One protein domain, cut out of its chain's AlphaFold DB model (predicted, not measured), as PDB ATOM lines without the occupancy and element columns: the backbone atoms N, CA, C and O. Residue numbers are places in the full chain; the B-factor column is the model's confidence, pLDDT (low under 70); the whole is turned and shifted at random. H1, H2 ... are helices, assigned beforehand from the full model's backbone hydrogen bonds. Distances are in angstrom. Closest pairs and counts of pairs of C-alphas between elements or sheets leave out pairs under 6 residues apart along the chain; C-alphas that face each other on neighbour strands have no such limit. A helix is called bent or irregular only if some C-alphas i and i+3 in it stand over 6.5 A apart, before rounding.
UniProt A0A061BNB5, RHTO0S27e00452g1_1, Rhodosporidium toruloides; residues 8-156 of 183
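AT A GLANCE: This is residues 8 to 156 of the 183 residues of the protein "RHTO0S27e00452g1_1" of Rhodosporidium toruloides (UniProt A0A061BNB5). An elongated body of helices is built round the long helix H4, with H1 and H3 beside it in a small up-and-down bundle, H6 packed on one side, and the long H8 crossing H4 on the other. The short helices H2 and H5 lie side by side near residues 23 to 26 of H1, and the small H7 lies far out, just before H8. The printed part has 149 residues with eight named helices, H1 to H8 in chain order, and no named strand; the class is all helix. It is compact, with a radius of gyration of the C-alphas of 15.7 A, and spans 55 by 35 by 23 A.

IN THESE COORDINATES: H1 holds residues 9 to 26, 25.3 A long, beginning at C-alpha 9 (266.591, 415.599, 404.548). It has a kink of 34 degrees near residue 19 and is irregular: C-alphas 21 and 24 are 7.0 A apart. H2 holds residues 28 to 35, and H3 residues 42 to 54, 18.2 A. H4, the longest by residues, holds residues 61 to 86, 37.8 A, from C-alpha 61 at (248.848, 398.419, 409.227). H5 holds residues 93 to 99, H6 residues 103 to 111 and H7 residues 122 to 127. H8 holds residues 129 to 153, 36.1 A, ending at C-alpha 153 (268.434, 407.444, 414.785).

HOW THE PARTS SIT: H1, H3 and H4 form a bundle, up and down: each runs against the one before it. H1, with residues 11 to 19 alone, touches H3; the closest C-alphas, of Val 12 and Ala 47, are 5.4 A apart. H3 and H4 form a helical hairpin at a shallow tilt of 26 degrees, closest at the C-alphas of Arg 53 and Leu 67, 5.4 A. H4 touches H6, closest at the C-alphas of Ala 73 and Ile 110, 5.5 A. H4 touches H8 at a steep tilt of 46 degrees, closest at the C-alphas of Leu 75 and Ile 136, 6.1 A. H2 touches H5 at a shallow tilt of 18 degrees, closest at the C-alphas of Gln 30 and Ala 94, 5.9 A. H7 is near H4, with 5 pairs of C-alphas within 10 A, and meets H8 only through their link. H6 and H8 are apart. In H2 to H8 every O i to N i+4 pair is within hydrogen-bond range; in H1, 9 of 14 are.

THE WHOLE: The C-alphas farthest apart, of Ala 90 and Leu 156, are 55.7 A apart. The printed part has no cut and no long link. The mean pLDDT of the printed part is 84.1; residue 38 and residues 55 to 61, 89 to 91 and 150 to 156 are under 70.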
ATOM      1  N   ASN A   8     262.396 415.254 406.783       85.25
ATOM      2  CA  ASN A   8     263.657 414.528 406.799       85.25
ATOM      3  C   ASN A   8     264.458 414.817 405.511       85.25
ATOM      4  O   ASN A   8     263.941 414.671 404.401       85.25
ATOM      5  N   ALA A   9     265.722 415.225 405.664       88.75
ATOM      6  CA  ALA A   9     266.591 415.599 404.548       88.75
ATOM      7  C   ALA A   9     266.905 414.420 403.610       88.75
ATOM      8  O   ALA A   9     266.941 414.608 402.395       88.75
ATOM      9  N   ASP A  10     267.043 413.204 404.141       88.50
ATOM     10  CA  ASP A  10     267.299 411.996 403.348       88.50
ATOM     11  C   ASP A  10     266.081 411.613 402.500       88.50
ATOM     12  O   ASP A  10     266.225 411.209 401.349       88.50
ATOM     13  N   MET A  11     264.864 411.814 403.016       89.38
ATOM     14  CA  MET A  11     263.628 411.646 402.245       89.38
ATOM     15  C   MET A  11     263.564 412.638 401.076       89.38
ATOM     16  O   MET A  11     263.213 412.261 399.958       89.38
ATOM     17  N   VAL A  12     263.930 413.902 401.313       92.69
ATOM     18  CA  VAL A  12     264.017 414.928 400.259       92.69
ATOM     19  C   VAL A  12     265.055 414.535 399.210       92.69
ATOM     20  O   VAL A  12     264.764 414.582 398.013       92.69
ATOM     21  N   ALA A  13     266.239 414.102 399.644       92.94
ATOM     22  CA  ALA A  13     267.304 413.646 398.759       92.94
ATOM     23  C   ALA A  13     266.879 412.420 397.937       92.94
ATOM     24  O   ALA A  13     267.139 412.367 396.737       92.94
ATOM     25  N   TRP A  14     266.163 411.472 398.543       94.25
ATOM     26  CA  TRP A  14     265.657 410.289 397.850       94.25
ATOM     27  C   TRP A  14     264.620 410.639 396.789       94.25
ATOM     28  O   TRP A  14     264.743 410.195 395.650       94.25
ATOM     29  N   VAL A  15     263.631 411.478 397.124       94.88
ATOM     30  CA  VAL A  15     262.629 411.932 396.146       94.88
ATOM     31  C   VAL A  15     263.308 412.663 394.993       94.88
ATOM     32  O   VAL A  15     262.989 412.399 393.835       94.88
ATOM     33  N   ARG A  16     264.273 413.543 395.289       95.38
ATOM     34  CA  ARG A  16     265.062 414.226 394.260       95.38
ATOM     35  C   ARG A  16     265.804 413.225 393.379       95.38
ATOM     36  O   ARG A  16     265.671 413.291 392.168       95.38
ATOM     37  N   GLY A  17     266.490 412.254 393.979       95.06
ATOM     38  CA  GLY A  17     267.220 411.219 393.253       95.06
ATOM     39  C   GLY A  17     266.330 410.325 392.386       95.06
ATOM     40  O   GLY A  17     266.797 409.819 391.368       95.06
ATOM     41  N   VAL A  18     265.061 410.126 392.759       95.62
ATOM     42  CA  VAL A  18     264.062 409.454 391.914       95.62
ATOM     43  C   VAL A  18     263.664 410.340 390.733       95.62
ATOM     44  O   VAL A  18     263.650 409.855 389.608       95.62
ATOM     45  N   LEU A  19     263.349 411.620 390.958       94.06
ATOM     46  CA  LEU A  19     262.942 412.533 389.880       94.06
ATOM     47  C   LEU A  19     264.091 412.870 388.919       94.06
ATOM     48  O   LEU A  19     263.844 413.078 387.736       94.06
ATOM     49  N   ASP A  20     265.333 412.873 389.403       94.56
ATOM     50  CA  ASP A  20     266.539 413.125 388.606       94.56
ATOM     51  C   ASP A  20     266.754 412.099 387.484       94.56
ATOM     52  O   ASP A  20     267.470 412.388 386.529       94.56
ATOM     53  N   GLU A  21     266.078 410.946 387.535       92.56
ATOM     54  CA  GLU A  21     266.023 409.976 386.430       92.56
ATOM     55  C   GLU A  21     265.467 410.568 385.131       92.56
ATOM     56  O   GLU A  21     265.727 410.017 384.069       92.56
ATOM     57  N   LEU A  22     264.701 411.660 385.219       90.56
ATOM     58  CA  LEU A  22     264.109 412.357 384.076       90.56
ATOM     59  C   LEU A  22     265.025 413.453 383.520       90.56
ATOM     60  O   LEU A  22     264.749 414.013 382.461       90.56
ATOM     61  N   ARG A  23     266.085 413.826 384.253       90.50
ATOM     62  CA  ARG A  23     266.884 415.019 383.947       90.50
ATOM     63  C   ARG A  23     267.597 414.894 382.600       90.50
ATOM     64  O   ARG A  23     267.633 415.869 381.850       90.50
ATOM     65  N   SER A  24     268.142 413.714 382.296       89.25
ATOM     66  CA  SER A  24     268.859 413.453 381.040       89.25
ATOM     67  C   SER A  24     267.970 413.601 379.810       89.25
ATOM     68  O   SER A  24     268.438 414.083 378.786       89.25
ATOM     69  N   ASP A  25     266.692 413.241 379.927       87.69
ATOM     70  CA  ASP A  25     265.763 413.177 378.792       87.69
ATOM     71  C   ASP A  25     265.115 414.536 378.475       87.69
ATOM     72  O   ASP A  25     264.446 414.706 377.457       87.69
ATOM     73  N   VAL A  26     265.291 415.517 379.362       85.69
ATOM     74  CA  VAL A  26     264.563 416.795 379.343       85.69
ATOM     75  C   VAL A  26     265.498 417.992 379.189       85.69
ATOM     76  O   VAL A  26     265.115 418.994 378.585       85.69
ATOM     77  N   GLY A  27     266.710 417.902 379.741       86.19
ATOM     78  CA  GLY A  27     267.618 419.035 379.888       86.19
ATOM     79  C   GLY A  27     267.460 419.735 381.239       86.19
ATOM     80  O   GLY A  27     266.369 419.846 381.804       86.19
ATOM     81  N   GLU A  28     268.583 420.208 381.779       89.00
ATOM     82  CA  GLU A  28     268.680 420.721 383.150       89.00
ATOM     83  C   GLU A  28     267.746 421.908 383.418       89.00
ATOM     84  O   GLU A  28     267.028 421.924 384.418       89.00
ATOM     85  N   GLN A  29     267.716 422.890 382.515       88.44
ATOM     86  CA  GLN A  29     266.927 424.105 382.701       88.44
ATOM     87  C   GLN A  29     265.423 423.802 382.753       88.44
ATOM     88  O   GLN A  29     264.714 424.298 383.628       88.44
ATOM     89  N   GLN A  30     264.936 422.968 381.834       88.31
ATOM     90  CA  GLN A  30     263.521 422.618 381.724       88.31
ATOM     91  C   GLN A  30     263.094 421.687 382.860       88.31
ATOM     92  O   GLN A  30     262.013 421.865 383.419       88.31
ATOM     93  N   PHE A  31     263.962 420.758 383.264       89.56
ATOM     94  CA  PHE A  31     263.737 419.915 384.432       89.56
ATOM     95  C   PHE A  31     263.635 420.744 385.721       89.56
ATOM     96  O   PHE A  31     262.679 420.586 386.482       89.56
ATOM     97  N   ASN A  32     264.560 421.685 385.937       89.44
ATOM     98  CA  ASN A  32     264.534 422.565 387.105       89.44
ATOM     99  C   ASN A  32     263.286 423.456 387.112       89.44
ATOM    100  O   ASN A  32     262.612 423.544 388.139       89.44
ATOM    101  N   ALA A  33     262.924 424.052 385.971       87.94
ATOM    102  CA  ALA A  33     261.696 424.838 385.836       87.94
ATOM    103  C   ALA A  33     260.446 423.997 386.129       87.94
ATOM    104  O   ALA A  33     259.534 424.451 386.821       87.94
ATOM    105  N   TRP A  34     260.423 422.747 385.659       87.88
ATOM    106  CA  TRP A  34     259.357 421.813 385.985       87.88
ATOM    107  C   TRP A  34     259.315 421.542 387.490       87.88
ATOM    108  O   TRP A  34     258.236 421.649 388.063       87.88
ATOM    109  N   LEU A  35     260.429 421.260 388.173       89.19
ATOM    110  CA  LEU A  35     260.433 420.954 389.615       89.19
ATOM    111  C   LEU A  35     259.790 422.036 390.498       89.19
ATOM    112  O   LEU A  35     259.153 421.675 391.490       89.19
ATOM    113  N   VAL A  36     259.926 423.315 390.129       87.62
ATOM    114  CA  VAL A  36     259.442 424.471 390.914       87.62
ATOM    115  C   VAL A  36     258.234 425.201 390.303       87.62
ATOM    116  O   VAL A  36     257.880 426.301 390.733       87.62
ATOM    117  N   ALA A  37     257.585 424.615 389.296       80.19
ATOM    118  CA  ALA A  37     256.477 425.248 388.584       80.19
ATOM    119  C   ALA A  37     255.294 425.609 389.511       80.19
ATOM    120  O   ALA A  37     254.855 424.804 390.331       80.19
ATOM    121  N   GLY A  38     254.737 426.816 389.347       68.94
ATOM    122  CA  GLY A  38     253.531 427.250 390.065       68.94
ATOM    123  C   GLY A  38     253.730 427.495 391.567       68.94
ATOM    124  O   GLY A  38     252.822 427.212 392.349       68.94
ATOM    125  N   ASN A  39     254.906 427.992 391.976       72.81
ATOM    126  CA  ASN A  39     255.291 428.233 393.379       72.81
ATOM    127  C   ASN A  39     255.264 426.975 394.262       72.81
ATOM    128  O   ASN A  39     255.084 427.056 395.480       72.81
ATOM    129  N   ARG A  40     255.429 425.794 393.663       80.00
ATOM    130  CA  ARG A  40     255.438 424.520 394.377       80.00
ATOM    131  C   ARG A  40     256.699 423.750 394.049       80.00
ATOM    132  O   ARG A  40     257.008 423.524 392.889       80.00
ATOM    133  N   ASP A  41     257.378 423.297 395.094       89.06
ATOM    134  CA  ASP A  41     258.501 422.378 394.977       89.06
ATOM    135  C   ASP A  41     257.979 420.934 395.033       89.06
ATOM    136  O   ASP A  41     257.529 420.457 396.085       89.06
ATOM    137  N   LYS A  42     258.038 420.244 393.887       89.19
ATOM    138  CA  LYS A  42     257.607 418.844 393.741       89.19
ATOM    139  C   LYS A  42     258.306 417.914 394.720       89.19
ATOM    140  O   LYS A  42     257.660 417.037 395.297       89.19
ATOM    141  N   VAL A  43     259.613 418.101 394.898       92.62
ATOM    142  CA  VAL A  43     260.424 417.263 395.782       92.62
ATOM    143  C   VAL A  43     259.888 417.395 397.199       92.62
ATOM    144  O   VAL A  43     259.615 416.395 397.858       92.62
ATOM    145  N   MET A  44     259.655 418.629 397.641       92.00
ATOM    146  CA  MET A  44     259.180 418.910 398.994       92.00
ATOM    147  C   MET A  44     257.740 418.439 399.222       92.00
ATOM    148  O   MET A  44     257.425 417.935 400.300       92.00
ATOM    149  N   GLU A  45     256.849 418.585 398.238       90.94
ATOM    150  CA  GLU A  45     255.457 418.130 398.350       90.94
ATOM    151  C   GLU A  45     255.370 416.598 398.438       90.94
ATOM    152  O   GLU A  45     254.685 416.064 399.317       90.94
ATOM    153  N   ILE A  46     256.117 415.889 397.587       91.62
ATOM    154  CA  ILE A  46     256.158 414.423 397.587       91.62
ATOM    155  C   ILE A  46     256.851 413.904 398.851       91.62
ATOM    156  O   ILE A  46     256.311 413.016 399.509       91.62
ATOM    157  N   ALA A  47     257.989 414.480 399.248       91.31
ATOM    158  CA  ALA A  47     258.706 414.068 400.455       91.31
ATOM    159  C   ALA A  47     257.839 414.221 401.713       91.31
ATOM    160  O   ALA A  47     257.739 413.283 402.505       91.31
ATOM    161  N   ARG A  48     257.134 415.354 401.873       89.19
ATOM    162  CA  ARG A  48     256.205 415.552 403.003       89.19
ATOM    163  C   ARG A  48     255.080 414.525 403.002       89.19
ATOM    164  O   ARG A  48     254.706 414.029 404.061       89.19
ATOM    165  N   MET A  49     254.540 414.209 401.828       88.00
ATOM    166  CA  MET A  49     253.474 413.221 401.683       88.00
ATOM    167  C   MET A  49     253.936 411.801 402.030       88.00
ATOM    168  O   MET A  49     253.188 411.056 402.661       88.00
ATOM    169  N   LEU A  50     255.147 411.411 401.630       88.69
ATOM    170  CA  LEU A  50     255.710 410.109 401.990       88.69
ATOM    171  C   LEU A  50     256.011 410.036 403.488       88.69
ATOM    172  O   LEU A  50     255.665 409.050 404.136       88.69
ATOM    173  N   GLN A  51     256.584 411.098 404.058       85.62
ATOM    174  CA  GLN A  51     256.901 411.146 405.480       85.62
ATOM    175  C   GLN A  51     255.649 411.110 406.362       85.62
ATOM    176  O   GLN A  51     255.643 410.396 407.358       85.62
ATOM    177  N   SER A  52     254.573 411.816 405.996       83.12
ATOM    178  CA  SER A  52     253.330 411.789 406.778       83.12
ATOM    179  C   SER A  52     252.660 410.413 406.782       83.12
ATOM    180  O   SER A  52     252.070 410.023 407.785       83.12
ATOM    181  N   ARG A  53     252.786 409.647 405.690       81.44
ATOM    182  CA  ARG A  53     252.260 408.272 405.590       81.44
ATOM    183  C   ARG A  53     253.148 407.231 406.269       81.44
ATOM    184  O   ARG A  53     252.645 406.180 406.653       81.44
ATOM    185  N   GLY A  54     254.445 407.507 406.390       73.75
ATOM    186  CA  GLY A  54     255.416 406.637 407.053       73.75
ATOM    187  C   GLY A  54     255.720 406.994 408.503       73.75
ATOM    188  O   GLY A  54     256.580 406.353 409.099       73.75
ATOM    189  N   ASP A  55     255.041 407.991 409.079       69.75
ATOM    190  CA  ASP A  55     255.244 408.391 410.469       69.75
ATOM    191  C   ASP A  55     254.959 407.215 411.428       69.75
ATOM    192  O   ASP A  55     253.805 406.784 411.553       69.75
ATOM    193  N   PRO A  56     255.976 406.723 412.164       59.69
ATOM    194  CA  PRO A  56     255.822 405.625 413.114       59.69
ATOM    195  C   PRO A  56     254.808 405.924 414.222       59.69
ATOM    196  O   PRO A  56     254.230 405.000 414.791       59.69
ATOM    197  N   ARG A  57     254.585 407.206 414.547       61.09
ATOM    198  CA  ARG A  57     253.640 407.635 415.594       61.09
ATOM    199  C   ARG A  57     252.181 407.487 415.164       61.09
ATOM    200  O   ARG A  57     251.304 407.427 416.020       61.09
ATOM    201  N   SER A  58     251.949 407.385 413.857       56.25
ATOM    202  CA  SER A  58     250.639 407.211 413.223       56.25
ATOM    203  C   SER A  58     250.496 405.825 412.567       56.25
ATOM    204  O   SER A  58     249.491 405.537 411.917       56.25
ATOM    205  N   ALA A  59     251.501 404.953 412.722       58.25
ATOM    206  CA  ALA A  59     251.624 403.704 411.981       58.25
ATOM    207  C   ALA A  59     250.601 402.649 412.427       58.25
ATOM    208  O   ALA A  59     250.832 401.851 413.336       58.25
ATOM    209  N   THR A  60     249.475 402.599 411.720       65.94
ATOM    210  CA  THR A  60     248.630 401.403 411.647       65.94
ATOM    211  C   THR A  60     249.030 400.557 410.434       65.94
ATOM    212  O   THR A  60     249.649 401.057 409.490       65.94
ATOM    213  N   ALA A  61     248.636 399.279 410.400       67.06
ATOM    214  CA  ALA A  61     248.848 398.419 409.227       67.06
ATOM    215  C   ALA A  61     248.280 399.040 407.929       67.06
ATOM    216  O   ALA A  61     248.831 398.849 406.844       67.06
ATOM    217  N   GLN A  62     247.215 399.838 408.051       73.25
ATOM    218  CA  GLN A  62     246.615 400.576 406.944       73.25
ATOM    219  C   GLN A  62     247.539 401.689 406.416       73.25
ATOM    220  O   GLN A  62     247.729 401.785 405.206       73.25
ATOM    221  N   HIS A  63     248.198 402.454 407.294       74.50
ATOM    222  CA  HIS A  63     249.161 403.488 406.888       74.50
ATOM    223  C   HIS A  63     250.363 402.895 406.144       74.50
ATOM    224  O   HIS A  63     250.762 403.414 405.104       74.50
ATOM    225  N   ALA A  64     250.890 401.756 406.608       73.06
ATOM    226  CA  ALA A  64     251.986 401.060 405.930       73.06
ATOM    227  C   ALA A  64     251.588 400.578 404.519       73.06
ATOM    228  O   ALA A  64     252.359 400.701 403.557       73.06
ATOM    229  N   LYS A  65     250.355 400.075 404.368       80.19
ATOM    230  CA  LYS A  65     249.797 399.671 403.071       80.19
ATOM    231  C   LYS A  65     249.643 400.870 402.136       80.19
ATOM    232  O   LYS A  65     250.019 400.786 400.965       80.19
ATOM    233  N   ASP A  66     249.128 401.985 402.643       83.81
ATOM    234  CA  ASP A  66     248.922 403.197 401.852       83.81
ATOM    235  C   ASP A  66     250.249 403.848 401.454       83.81
ATOM    236  O   ASP A  66     250.407 404.246 400.298       83.81
ATOM    237  N   LEU A  67     251.249 403.856 402.338       85.88
ATOM    238  CA  LEU A  67     252.615 404.264 402.013       85.88
ATOM    239  C   LEU A  67     253.184 403.421 400.866       85.88
ATOM    240  O   LEU A  67     253.631 403.974 399.862       85.88
ATOM    241  N   THR A  68     253.105 402.092 400.974       87.31
ATOM    242  CA  THR A  68     253.621 401.169 399.948       87.31
ATOM    243  C   THR A  68     252.987 401.431 398.584       87.31
ATOM    244  O   THR A  68     253.686 401.520 397.573       87.31
ATOM    245  N   LYS A  69     251.663 401.623 398.545       90.50
ATOM    246  CA  LYS A  69     250.953 401.969 397.307       90.50
ATOM    247  C   LYS A  69     251.387 403.328 396.753       90.50
ATOM    248  O   LYS A  69     251.553 403.461 395.546       90.50
ATOM    249  N   THR A  70     251.598 404.318 397.620       91.69
ATOM    250  CA  THR A  70     252.046 405.671 397.235       91.69
ATOM    251  C   THR A  70     253.432 405.637 396.608       91.69
ATOM    252  O   THR A  70     253.645 406.225 395.552       91.69
ATOM    253  N   ILE A  71     254.361 404.908 397.231       92.38
ATOM    254  CA  ILE A  71     255.720 404.715 396.718       92.38
ATOM    255  C   ILE A  71     255.658 404.031 395.356       92.38
ATOM    256  O   ILE A  71     256.261 404.515 394.403       92.38
ATOM    257  N   LYS A  72     254.889 402.942 395.231       93.06
ATOM    258  CA  LYS A  72     254.735 402.244 393.952       93.06
ATOM    259  C   LYS A  72     254.158 403.171 392.878       93.06
ATOM    260  O   LYS A  72     254.694 403.219 391.781       93.06
ATOM    261  N   ALA A  73     253.131 403.957 393.203       94.00
ATOM    262  CA  ALA A  73     252.547 404.930 392.284       94.00
ATOM    263  C   ALA A  73     253.558 405.992 391.823       94.00
ATOM    264  O   ALA A  73     253.618 406.275 390.627       94.00
ATOM    265  N   LEU A  74     254.373 406.539 392.733       95.44
ATOM    266  CA  LEU A  74     255.459 407.463 392.394       95.44
ATOM    267  C   LEU A  74     256.458 406.813 391.434       95.44
ATOM    268  O   LEU A  74     256.699 407.348 390.356       95.44
ATOM    269  N   LEU A  75     257.005 405.656 391.807       96.06
ATOM    270  CA  LEU A  75     258.049 404.983 391.036       96.06
ATOM    271  C   LEU A  75     257.551 404.577 389.647       96.06
ATOM    272  O   LEU A  75     258.217 404.851 388.655       96.06
ATOM    273  N   THR A  76     256.354 403.996 389.559       95.12
ATOM    274  CA  THR A  76     255.750 403.631 388.275       95.12
ATOM    275  C   THR A  76     255.467 404.859 387.409       95.12
ATOM    276  O   THR A  76     255.716 404.815 386.209       95.12
ATOM    277  N   SER A  77     255.004 405.969 387.998       94.56
ATOM    278  CA  SER A  77     254.765 407.203 387.234       94.56
ATOM    279  C   SER A  77     256.062 407.786 386.684       94.56
ATOM    280  O   SER A  77     256.114 408.178 385.526       94.56
ATOM    281  N   VAL A  78     257.128 407.818 387.487       95.00
ATOM    282  CA  VAL A  78     258.440 408.306 387.038       95.00
ATOM    283  C   VAL A  78     259.002 407.420 385.932       95.00
ATOM    284  O   VAL A  78     259.461 407.941 384.922       95.00
ATOM    285  N   PHE A  79     258.907 406.098 386.080       95.31
ATOM    286  CA  PHE A  79     259.369 405.160 385.063       95.31
ATOM    287  C   PHE A  79     258.658 405.370 383.720       95.31
ATOM    288  O   PHE A  79     259.311 405.541 382.695       95.31
ATOM    289  N   TYR A  80     257.324 405.426 383.713       92.69
ATOM    290  CA  TYR A  80     256.588 405.614 382.461       92.69
ATOM    291  C   TYR A  80     256.696 407.024 381.892       92.69
ATOM    292  O   TYR A  80     256.601 407.194 380.676       92.69
ATOM    293  N   LEU A  81     256.934 408.033 382.733       92.12
ATOM    294  CA  LEU A  81     257.278 409.365 382.253       92.12
ATOM    295  C   LEU A  81     258.624 409.342 381.527       92.12
ATOM    296  O   LEU A  81     258.708 409.860 380.420       92.12
ATOM    297  N   LYS A  82     259.635 408.682 382.104       92.12
ATOM    298  CA  LYS A  82     260.947 408.483 381.477       92.12
ATOM    299  C   LYS A  82     260.818 407.780 380.126       92.12
ATOM    300  O   LYS A  82     261.304 408.288 379.123       92.12
ATOM    301  N   LEU A  83     260.087 406.666 380.095       91.12
ATOM    302  CA  LEU A  83     259.839 405.903 378.870       91.12
ATOM    303  C   LEU A  83     259.124 406.751 377.808       91.12
ATOM    304  O   LEU A  83     259.539 406.777 376.655       91.12
ATOM    305  N   SER A  84     258.095 407.508 378.208       90.19
ATOM    306  CA  SER A  84     257.389 408.416 377.296       90.19
ATOM    307  C   SER A  84     258.325 409.478 376.726       90.19
ATOM    308  O   SER A  84     258.293 409.719 375.528       90.19
ATOM    309  N   LEU A  85     259.154 410.103 377.571       89.31
ATOM    310  CA  LEU A  85     260.090 411.154 377.162       89.31
ATOM    311  C   LEU A  85     261.139 410.622 376.179       89.31
ATOM    312  O   LEU A  85     261.384 411.267 375.163       89.31
ATOM    313  N   ALA A  86     261.683 409.430 376.434       87.75
ATOM    314  CA  ALA A  86     262.625 408.763 375.536       87.75
ATOM    315  C   ALA A  86     262.006 408.438 374.162       87.75
ATOM    316  O   ALA A  86     262.695 408.469 373.142       87.75
ATOM    317  N   ASN A  87     260.696 408.179 374.119       85.06
ATOM    318  CA  ASN A  87     259.975 407.829 372.894       85.06
ATOM    319  C   ASN A  87     259.427 409.044 372.119       85.06
ATOM    320  O   ASN A  87     258.826 408.865 371.055       85.06
ATOM    321  N   LEU A  88     259.640 410.286 372.580       81.62
ATOM    322  CA  LEU A  88     259.211 411.489 371.852       81.62
ATOM    323  C   LEU A  88     260.105 411.725 370.625       81.62
ATOM    324  O   LEU A  88     261.104 412.435 370.670       81.62
ATOM    325  N   ARG A  89     259.709 411.145 369.487       60.09
ATOM    326  CA  ARG A  89     260.467 411.198 368.222       60.09
ATOM    327  C   ARG A  89     260.434 412.554 367.489       60.09
ATOM    328  O   ARG A  89     261.240 412.750 366.588       60.09
ATOM    329  N   ALA A  90     259.526 413.479 367.835       51.53
ATOM    330  CA  ALA A  90     259.398 414.793 367.167       51.53
ATOM    331  C   ALA A  90     258.854 415.945 368.048       51.53
ATOM    332  O   ALA A  90     258.787 417.089 367.601       51.53
ATOM    333  N   SER A  91     258.459 415.669 369.293       63.84
ATOM    334  CA  SER A  91     257.871 416.655 370.208       63.84
ATOM    335  C   SER A  91     258.908 417.106 371.228       63.84
ATOM    336  O   SER A  91     259.664 416.282 371.731       63.84
ATOM    337  N   SER A  92     258.925 418.394 371.584       79.94
ATOM    338  CA  SER A  92     259.813 418.898 372.640       79.94
ATOM    339  C   SER A  92     259.508 418.192 373.978       79.94
ATOM    340  O   SER A  92     258.387 418.340 374.483       79.94
ATOM    341  N   PRO A  93     260.475 417.480 374.595       81.44
ATOM    342  CA  PRO A  93     260.311 416.864 375.919       81.44
ATOM    343  C   PRO A  93     259.841 417.862 376.986       81.44
ATOM    344  O   PRO A  93     259.046 417.536 377.869       81.44
ATOM    345  N   ALA A  94     260.260 419.121 376.848       76.69
ATOM    346  CA  ALA A  94     259.846 420.217 377.710       76.69
ATOM    347  C   ALA A  94     258.350 420.542 377.581       76.69
ATOM    348  O   ALA A  94     257.662 420.684 378.591       76.69
ATOM    349  N   ALA A  95     257.824 420.616 376.354       80.50
ATOM    350  CA  ALA A  95     256.397 420.850 376.126       80.50
ATOM    351  C   ALA A  95     255.553 419.695 376.687       80.50
ATOM    352  O   ALA A  95     254.526 419.923 377.327       80.50
ATOM    353  N   TYR A  96     256.021 418.455 376.522       83.38
ATOM    354  CA  TYR A  96     255.348 417.288 377.083       83.38
ATOM    355  C   TYR A  96     255.303 417.318 378.618       83.38
ATOM    356  O   TYR A  96     254.251 417.062 379.206       83.38
ATOM    357  N   LEU A  97     256.402 417.696 379.281       81.12
ATOM    358  CA  LEU A  97     256.418 417.858 380.738       81.12
ATOM    359  C   LEU A  97     255.448 418.931 381.238       81.12
ATOM    360  O   LEU A  97     254.827 418.749 382.284       81.12
ATOM    361  N   VAL A  98     255.333 420.046 380.517       77.12
ATOM    362  CA  VAL A  98     254.459 421.161 380.905       77.12
ATOM    363  C   VAL A  98     252.983 420.794 380.745       77.12
ATOM    364  O   VAL A  98     252.180 421.144 381.607       77.12
ATOM    365  N   HIS A  99     252.621 420.082 379.675       76.69
ATOM    366  CA  HIS A  99     251.220 419.818 379.336       76.69
ATOM    367  C   HIS A  99     250.691 418.476 379.851       76.69
ATOM    368  O   HIS A  99     249.584 418.418 380.379       76.69
ATOM    369  N   SER A 100     251.469 417.403 379.717       71.38
ATOM    370  CA  SER A 100     251.022 416.034 380.017       71.38
ATOM    371  C   SER A 100     251.433 415.566 381.414       71.38
ATOM    372  O   SER A 100     250.774 414.711 382.007       71.38
ATOM    373  N   ALA A 101     252.522 416.120 381.952       74.50
ATOM    374  CA  ALA A 101     253.036 415.825 383.290       74.50
ATOM    375  C   ALA A 101     253.006 417.062 384.199       74.50
ATOM    376  O   ALA A 101     253.932 417.295 384.987       74.50
ATOM    377  N   ASP A 102     251.938 417.858 384.090       80.19
ATOM    378  CA  ASP A 102     251.752 419.042 384.920       80.19
ATOM    379  C   ASP A 102     251.838 418.690 386.419       80.19
ATOM    380  O   ASP A 102     251.496 417.586 386.863       80.19
ATOM    381  N   ILE A 103     252.311 419.649 387.218       74.94
ATOM    382  CA  ILE A 103     252.589 419.448 388.643       74.94
ATOM    383  C   ILE A 103     251.379 418.959 389.441       74.94
ATOM    384  O   ILE A 103     251.519 418.088 390.302       74.94
ATOM    385  N   HIS A 104     250.204 419.512 389.164       79.62
ATOM    386  CA  HIS A 104     248.981 419.210 389.875       79.62
ATOM    387  C   HIS A 104     248.525 417.790 389.560       79.62
ATOM    388  O   HIS A 104     248.277 417.015 390.486       79.62
ATOM    389  N   THR A 105     248.478 417.419 388.279       83.31
ATOM    390  CA  THR A 105     248.090 416.063 387.872       83.31
ATOM    391  C   THR A 105     249.076 415.030 388.402       83.31
ATOM    392  O   THR A 105     248.661 414.057 389.036       83.31
ATOM    393  N   PHE A 106     250.380 415.273 388.247       86.06
ATOM    394  CA  PHE A 106     251.416 414.348 388.698       86.06
ATOM    395  C   PHE A 106     251.335 414.073 390.205       86.06
ATOM    396  O   PHE A 106     251.210 412.923 390.632       86.06
ATOM    397  N   VAL A 107     251.343 415.127 391.027       87.44
ATOM    398  CA  VAL A 107     251.312 414.977 392.487       87.44
ATOM    399  C   VAL A 107     249.958 414.442 392.967       87.44
ATOM    400  O   VAL A 107     249.917 413.630 393.895       87.44
ATOM    401  N   SER A 108     248.846 414.836 392.333       88.44
ATOM    402  CA  SER A 108     247.507 414.342 392.678       88.44
ATOM    403  C   SER A 108     247.370 412.835 392.441       88.44
ATOM    404  O   SER A 108     246.881 412.122 393.322       88.44
ATOM    405  N   CYS A 109     247.872 412.318 391.312       88.50
ATOM    406  CA  CYS A 109     247.902 410.880 391.035       88.50
ATOM    407  C   CYS A 109     248.656 410.113 392.128       88.50
ATOM    408  O   CYS A 109     248.118 409.165 392.708       88.50
ATOM    409  N   ILE A 110     249.854 410.580 392.490       90.12
ATOM    410  CA  ILE A 110     250.668 409.945 393.535       90.12
ATOM    411  C   ILE A 110     249.944 410.000 394.884       90.12
ATOM    412  O   ILE A 110     249.884 408.994 395.592       90.12
ATOM    413  N   ARG A 111     249.317 411.132 395.229       87.12
ATOM    414  CA  ARG A 111     248.527 411.282 396.463       87.12
ATOM    415  C   ARG A 111     247.373 410.290 396.541       87.12
ATOM    416  O   ARG A 111     247.106 409.749 397.615       87.12
ATOM    417  N   GLN A 112     246.725 410.012 395.419       89.19
ATOM    418  CA  GLN A 112     245.671 409.002 395.313       89.19
ATOM    419  C   GLN A 112     246.213 407.568 395.205       89.19
ATOM    420  O   GLN A 112     245.428 406.633 395.062       89.19
ATOM    421  N   ALA A 113     247.535 407.385 395.269       88.94
ATOM    422  CA  ALA A 113     248.221 406.119 395.051       88.94
ATOM    423  C   ALA A 113     247.878 405.466 393.697       88.94
ATOM    424  O   ALA A 113     247.765 404.244 393.586       88.94
ATOM    425  N   LYS A 114     247.720 406.299 392.663       91.88
ATOM    426  CA  LYS A 114     247.486 405.894 391.275       91.88
ATOM    427  C   LYS A 114     248.723 406.201 390.442       91.88
ATOM    428  O   LYS A 114     249.213 407.328 390.451       91.88
ATOM    429  N   ALA A 115     249.216 405.199 389.723       88.88
ATOM    430  CA  ALA A 115     250.301 405.392 388.772       88.88
ATOM    431  C   ALA A 115     249.772 406.046 387.491       88.88
ATOM    432  O   ALA A 115     248.752 405.607 386.956       88.88
ATOM    433  N   ASN A 116     250.479 407.056 386.989       87.12
ATOM    434  CA  ASN A 116     250.257 407.571 385.648       87.12
ATOM    435  C   ASN A 116     251.138 406.787 384.669       87.12
ATOM    436  O   ASN A 116     252.343 406.665 384.874       87.12
ATOM    437  N   LYS A 117     250.525 406.213 383.635       85.50
ATOM    438  CA  LYS A 117     251.229 405.445 382.600       85.50
ATOM    439  C   LYS A 117     251.649 406.310 381.415       85.50
ATOM    440  O   LYS A 117     252.381 405.829 380.562       85.50
ATOM    441  N   PHE A 118     251.231 407.579 381.393       86.31
ATOM    442  CA  PHE A 118     251.567 408.540 380.349       86.31
ATOM    443  C   PHE A 118     251.251 408.003 378.942       86.31
ATOM    444  O   PHE A 118     250.467 407.064 378.805       86.31
ATOM    445  N   ALA A 119     251.785 408.617 377.889       83.25
ATOM    446  CA  ALA A 119     251.531 408.227 376.503       83.25
ATOM    447  C   ALA A 119     252.248 406.918 376.093       83.25
ATOM    448  O   ALA A 119     252.753 406.837 374.979       83.25
ATOM    449  N   THR A 120     252.306 405.915 376.979       82.38
ATOM    450  CA  THR A 120     252.885 404.593 376.692       82.38
ATOM    451  C   THR A 120     251.821 403.596 376.227       82.38
ATOM    452  O   THR A 120     250.743 403.468 376.830       82.38
ATOM    453  N   THR A 121     252.110 402.855 375.158       88.44
ATOM    454  CA  THR A 121     251.226 401.797 374.643       88.44
ATOM    455  C   THR A 121     251.247 400.565 375.559       88.44
ATOM    456  O   THR A 121     252.057 400.477 376.479       88.44
ATOM    457  N   GLU A 122     250.322 399.612 375.389       88.44
ATOM    458  CA  GLU A 122     250.409 398.337 376.133       88.44
ATOM    459  C   GLU A 122     251.671 397.551 375.745       88.44
ATOM    460  O   GLU A 122     252.371 397.066 376.627       88.44
ATOM    461  N   GLU A 123     252.021 397.516 374.458       89.88
ATOM    462  CA  GLU A 123     253.207 396.815 373.945       89.88
ATOM    463  C   GLU A 123     254.508 397.345 374.569       89.88
ATOM    464  O   GLU A 123     255.345 396.573 375.033       89.88
ATOM    465  N   GLU A 124     254.660 398.670 374.659       89.88
ATOM    466  CA  GLU A 124     255.809 399.297 375.327       89.88
ATOM    467  C   GLU A 124     255.862 398.938 376.816       89.88
ATOM    468  O   GLU A 124     256.938 398.758 377.387       89.88
ATOM    469  N   ARG A 125     254.699 398.814 377.462       90.94
ATOM    470  CA  ARG A 125     254.608 398.471 378.885       90.94
ATOM    471  C   ARG A 125     254.939 397.016 379.157       90.94
ATOM    472  O   ARG A 125     255.572 396.738 380.173       90.94
ATOM    473  N   GLU A 126     254.514 396.116 378.282       91.25
ATOM    474  CA  GLU A 126     254.867 394.702 378.347       91.25
ATOM    475  C   GLU A 126     256.367 394.516 378.109       91.25
ATOM    476  O   GLU A 126     257.033 393.863 378.915       91.25
ATOM    477  N   GLY A 127     256.921 395.180 377.089       91.38
ATOM    478  CA  GLY A 127     258.358 395.164 376.807       91.38
ATOM    479  C   GLY A 127     259.208 395.713 377.957       91.38
ATOM    480  O   GLY A 127     260.262 395.164 378.263       91.38
ATOM    481  N   ALA A 128     258.723 396.742 378.655       92.81
ATOM    482  CA  ALA A 128     259.433 397.385 379.762       92.81
ATOM    483  C   ALA A 128     259.110 396.799 381.155       92.81
ATOM    484  O   ALA A 128     259.536 397.350 382.175       92.81
ATOM    485  N   ALA A 129     258.345 395.704 381.248       92.31
ATOM    486  CA  ALA A 129     257.863 395.177 382.529       92.31
ATOM    487  C   ALA A 129     259.000 394.723 383.464       92.31
ATOM    488  O   ALA A 129     258.933 394.949 384.679       92.31
ATOM    489  N   LEU A 130     260.048 394.107 382.904       93.88
ATOM    490  CA  LEU A 130     261.223 393.679 383.664       93.88
ATOM    491  C   LEU A 130     261.987 394.889 384.216       93.88
ATOM    492  O   LEU A 130     262.219 394.970 385.422       93.88
ATOM    493  N   GLU A 131     262.277 395.869 383.359       94.94
ATOM    494  CA  GLU A 131     262.968 397.106 383.739       94.94
ATOM    495  C   GLU A 131     262.200 397.886 384.813       94.94
ATOM    496  O   GLU A 131     262.791 398.387 385.771       94.94
ATOM    497  N   LEU A 132     260.868 397.940 384.709       94.56
ATOM    498  CA  LEU A 132     260.017 398.545 385.732       94.56
ATOM    499  C   LEU A 132     260.163 397.826 387.081       94.56
ATOM    500  O   LEU A 132     260.246 398.478 388.125       94.56
ATOM    501  N   SER A 133     260.173 396.491 387.079       93.88
ATOM    502  CA  SER A 133     260.314 395.683 388.297       93.88
ATOM    503  C   SER A 133     261.668 395.912 388.975       93.88
ATOM    504  O   SER A 133     261.735 396.151 390.188       93.88
ATOM    505  N   GLU A 134     262.748 395.915 388.193       94.75
ATOM    506  CA  GLU A 134     264.105 396.187 388.672       94.75
ATOM    507  C   GLU A 134     264.236 397.615 389.209       94.75
ATOM    508  O   GLU A 134     264.757 397.830 390.309       94.75
ATOM    509  N   PHE A 135     263.687 398.593 388.483       94.12
ATOM    510  CA  PHE A 135     263.650 399.989 388.899       94.12
ATOM    511  C   PHE A 135     262.943 400.161 390.247       94.12
ATOM    512  O   PHE A 135     263.486 400.792 391.162       94.12
ATOM    513  N   ILE A 136     261.748 399.576 390.394       93.44
ATOM    514  CA  ILE A 136     260.978 399.637 391.640       93.44
ATOM    515  C   ILE A 136     261.771 399.001 392.781       93.44
ATOM    516  O   ILE A 136     261.918 399.624 393.835       93.44
ATOM    517  N   THR A 137     262.312 397.803 392.564       91.75
ATOM    518  CA  THR A 137     263.053 397.051 393.585       91.75
ATOM    519  C   THR A 137     264.259 397.844 394.083       91.75
ATOM    520  O   THR A 137     264.404 398.065 395.288       91.75
ATOM    521  N   ARG A 138     265.073 398.372 393.160       93.69
ATOM    522  CA  ARG A 138     266.250 399.193 393.473       93.69
ATOM    523  C   ARG A 138     265.886 400.426 394.302       93.69
ATOM    524  O   ARG A 138     266.527 400.717 395.311       93.69
ATOM    525  N   ARG A 139     264.852 401.169 393.895       93.69
ATOM    526  CA  ARG A 139     264.449 402.406 394.586       93.69
ATOM    527  C   ARG A 139     263.806 402.137 395.944       93.69
ATOM    528  O   ARG A 139     264.041 402.901 396.881       93.69
ATOM    529  N   GLN A 140     263.051 401.049 396.078       90.44
ATOM    530  CA  GLN A 140     262.498 400.622 397.363       90.44
ATOM    531  C   GLN A 140     263.589 400.195 398.346       90.44
ATOM    532  O   GLN A 140     263.519 400.582 399.508       90.44
ATOM    533  N   GLN A 141     264.624 399.479 397.895       87.19
ATOM    534  CA  GLN A 141     265.772 399.130 398.740       87.19
ATOM    535  C   GLN A 141     266.484 400.378 399.278       87.19
ATOM    536  O   GLN A 141     266.714 400.473 400.480       87.19
ATOM    537  N   GLN A 142     266.748 401.376 398.425       88.25
ATOM    538  CA  GLN A 142     267.326 402.657 398.860       88.25
ATOM    539  C   GLN A 142     266.460 403.356 399.916       88.25
ATOM    540  O   GLN A 142     266.974 403.888 400.898       88.25
ATOM    541  N   LEU A 143     265.138 403.338 399.727       85.88
ATOM    542  CA  LEU A 143     264.213 403.966 400.661       85.88
ATOM    543  C   LEU A 143     264.160 403.228 402.004       85.88
ATOM    544  O   LEU A 143     264.070 403.868 403.048       85.88
ATOM    545  N   LEU A 144     264.228 401.894 401.997       82.50
ATOM    546  CA  LEU A 144     264.281 401.094 403.221       82.50
ATOM    547  C   LEU A 144     265.506 401.451 404.064       82.50
ATOM    548  O   LEU A 144     265.362 401.617 405.271       82.50
ATOM    549  N   THR A 145     266.674 401.643 403.447       81.12
ATOM    550  CA  THR A 145     267.887 402.086 404.154       81.12
ATOM    551  C   THR A 145     267.670 403.416 404.878       81.12
ATOM    552  O   THR A 145     268.068 403.563 406.030       81.12
ATOM    553  N   ILE A 146     266.978 404.363 404.238       80.06
ATOM    554  CA  ILE A 146     266.642 405.659 404.841       80.06
ATOM    555  C   ILE A 146     265.677 405.478 406.015       80.06
ATOM    556  O   ILE A 146     265.885 406.052 407.080       80.06
ATOM    557  N   TRP A 147     264.639 404.654 405.860       77.56
ATOM    558  CA  TRP A 147     263.699 404.384 406.949       77.56
ATOM    559  C   TRP A 147     264.358 403.694 408.138       77.56
ATOM    560  O   TRP A 147     264.071 404.072 409.271       77.56
ATOM    561  N   TYR A 148     265.254 402.734 407.903       72.12
ATOM    562  CA  TYR A 148     266.046 402.135 408.973       72.12
ATOM    563  C   TYR A 148     266.923 403.177 409.659       72.12
ATOM    564  O   TYR A 148     266.869 403.267 410.876       72.12
ATOM    565  N   ALA A 149     267.613 404.050 408.920       70.31
ATOM    566  CA  ALA A 149     268.403 405.130 409.516       70.31
ATOM    567  C   ALA A 149     267.550 406.104 410.355       70.31
ATOM    568  O   ALA A 149     267.968 406.524 411.432       70.31
ATOM    569  N   ILE A 150     266.332 406.429 409.909       67.81
ATOM    570  CA  ILE A 150     265.378 407.256 410.668       67.81
ATOM    571  C   ILE A 150     264.939 406.533 411.945       67.81
ATOM    572  O   ILE A 150     264.935 407.122 413.026       67.81
ATOM    573  N   ILE A 151     264.564 405.258 411.834       65.19
ATOM    574  CA  ILE A 151     264.113 404.450 412.970       65.19
ATOM    575  C   ILE A 151     265.254 404.234 413.963       65.19
ATOM    576  O   ILE A 151     265.016 404.384 415.156       65.19
ATOM    577  N   ASP A 152     266.469 403.950 413.501       60.09
ATOM    578  CA  ASP A 152     267.663 403.704 414.316       60.09
ATOM    579  C   ASP A 152     268.204 404.990 414.944       60.09
ATOM    580  O   ASP A 152     268.533 405.004 416.130       60.09
ATOM    581  N   GLY A 153     268.168 406.115 414.225       55.06
ATOM    582  CA  GLY A 153     268.434 407.444 414.785       55.06
ATOM    583  C   GLY A 153     267.427 407.845 415.873       55.06
ATOM    584  O   GLY A 153     267.767 408.570 416.809       55.06
ATOM    585  N   HIS A 154     266.199 407.320 415.805       49.75
ATOM    586  CA  HIS A 154     265.193 407.415 416.868       49.75
ATOM    587  C   HIS A 154     265.222 406.238 417.863       49.75
ATOM    588  O   HIS A 154     264.569 406.299 418.910       49.75
ATOM    589  N   SER A 155     265.988 405.185 417.582       44.06
ATOM    590  CA  SER A 155     266.101 403.963 418.370       44.06
ATOM    591  C   SER A 155     267.519 403.833 418.907       44.06
ATOM    592  O   SER A 155     268.300 402.970 418.522       44.06
ATOM    593  N   LEU A 156     267.798 404.602 419.958       48.84
ATOM    594  CA  LEU A 156     268.731 404.154 420.991       48.84
ATOM    595  C   LEU A 156     268.066 403.009 421.754       48.84
ATOM    596  O   LEU A 156     267.602 403.263 422.859       48.84
TER     597      LEU A 156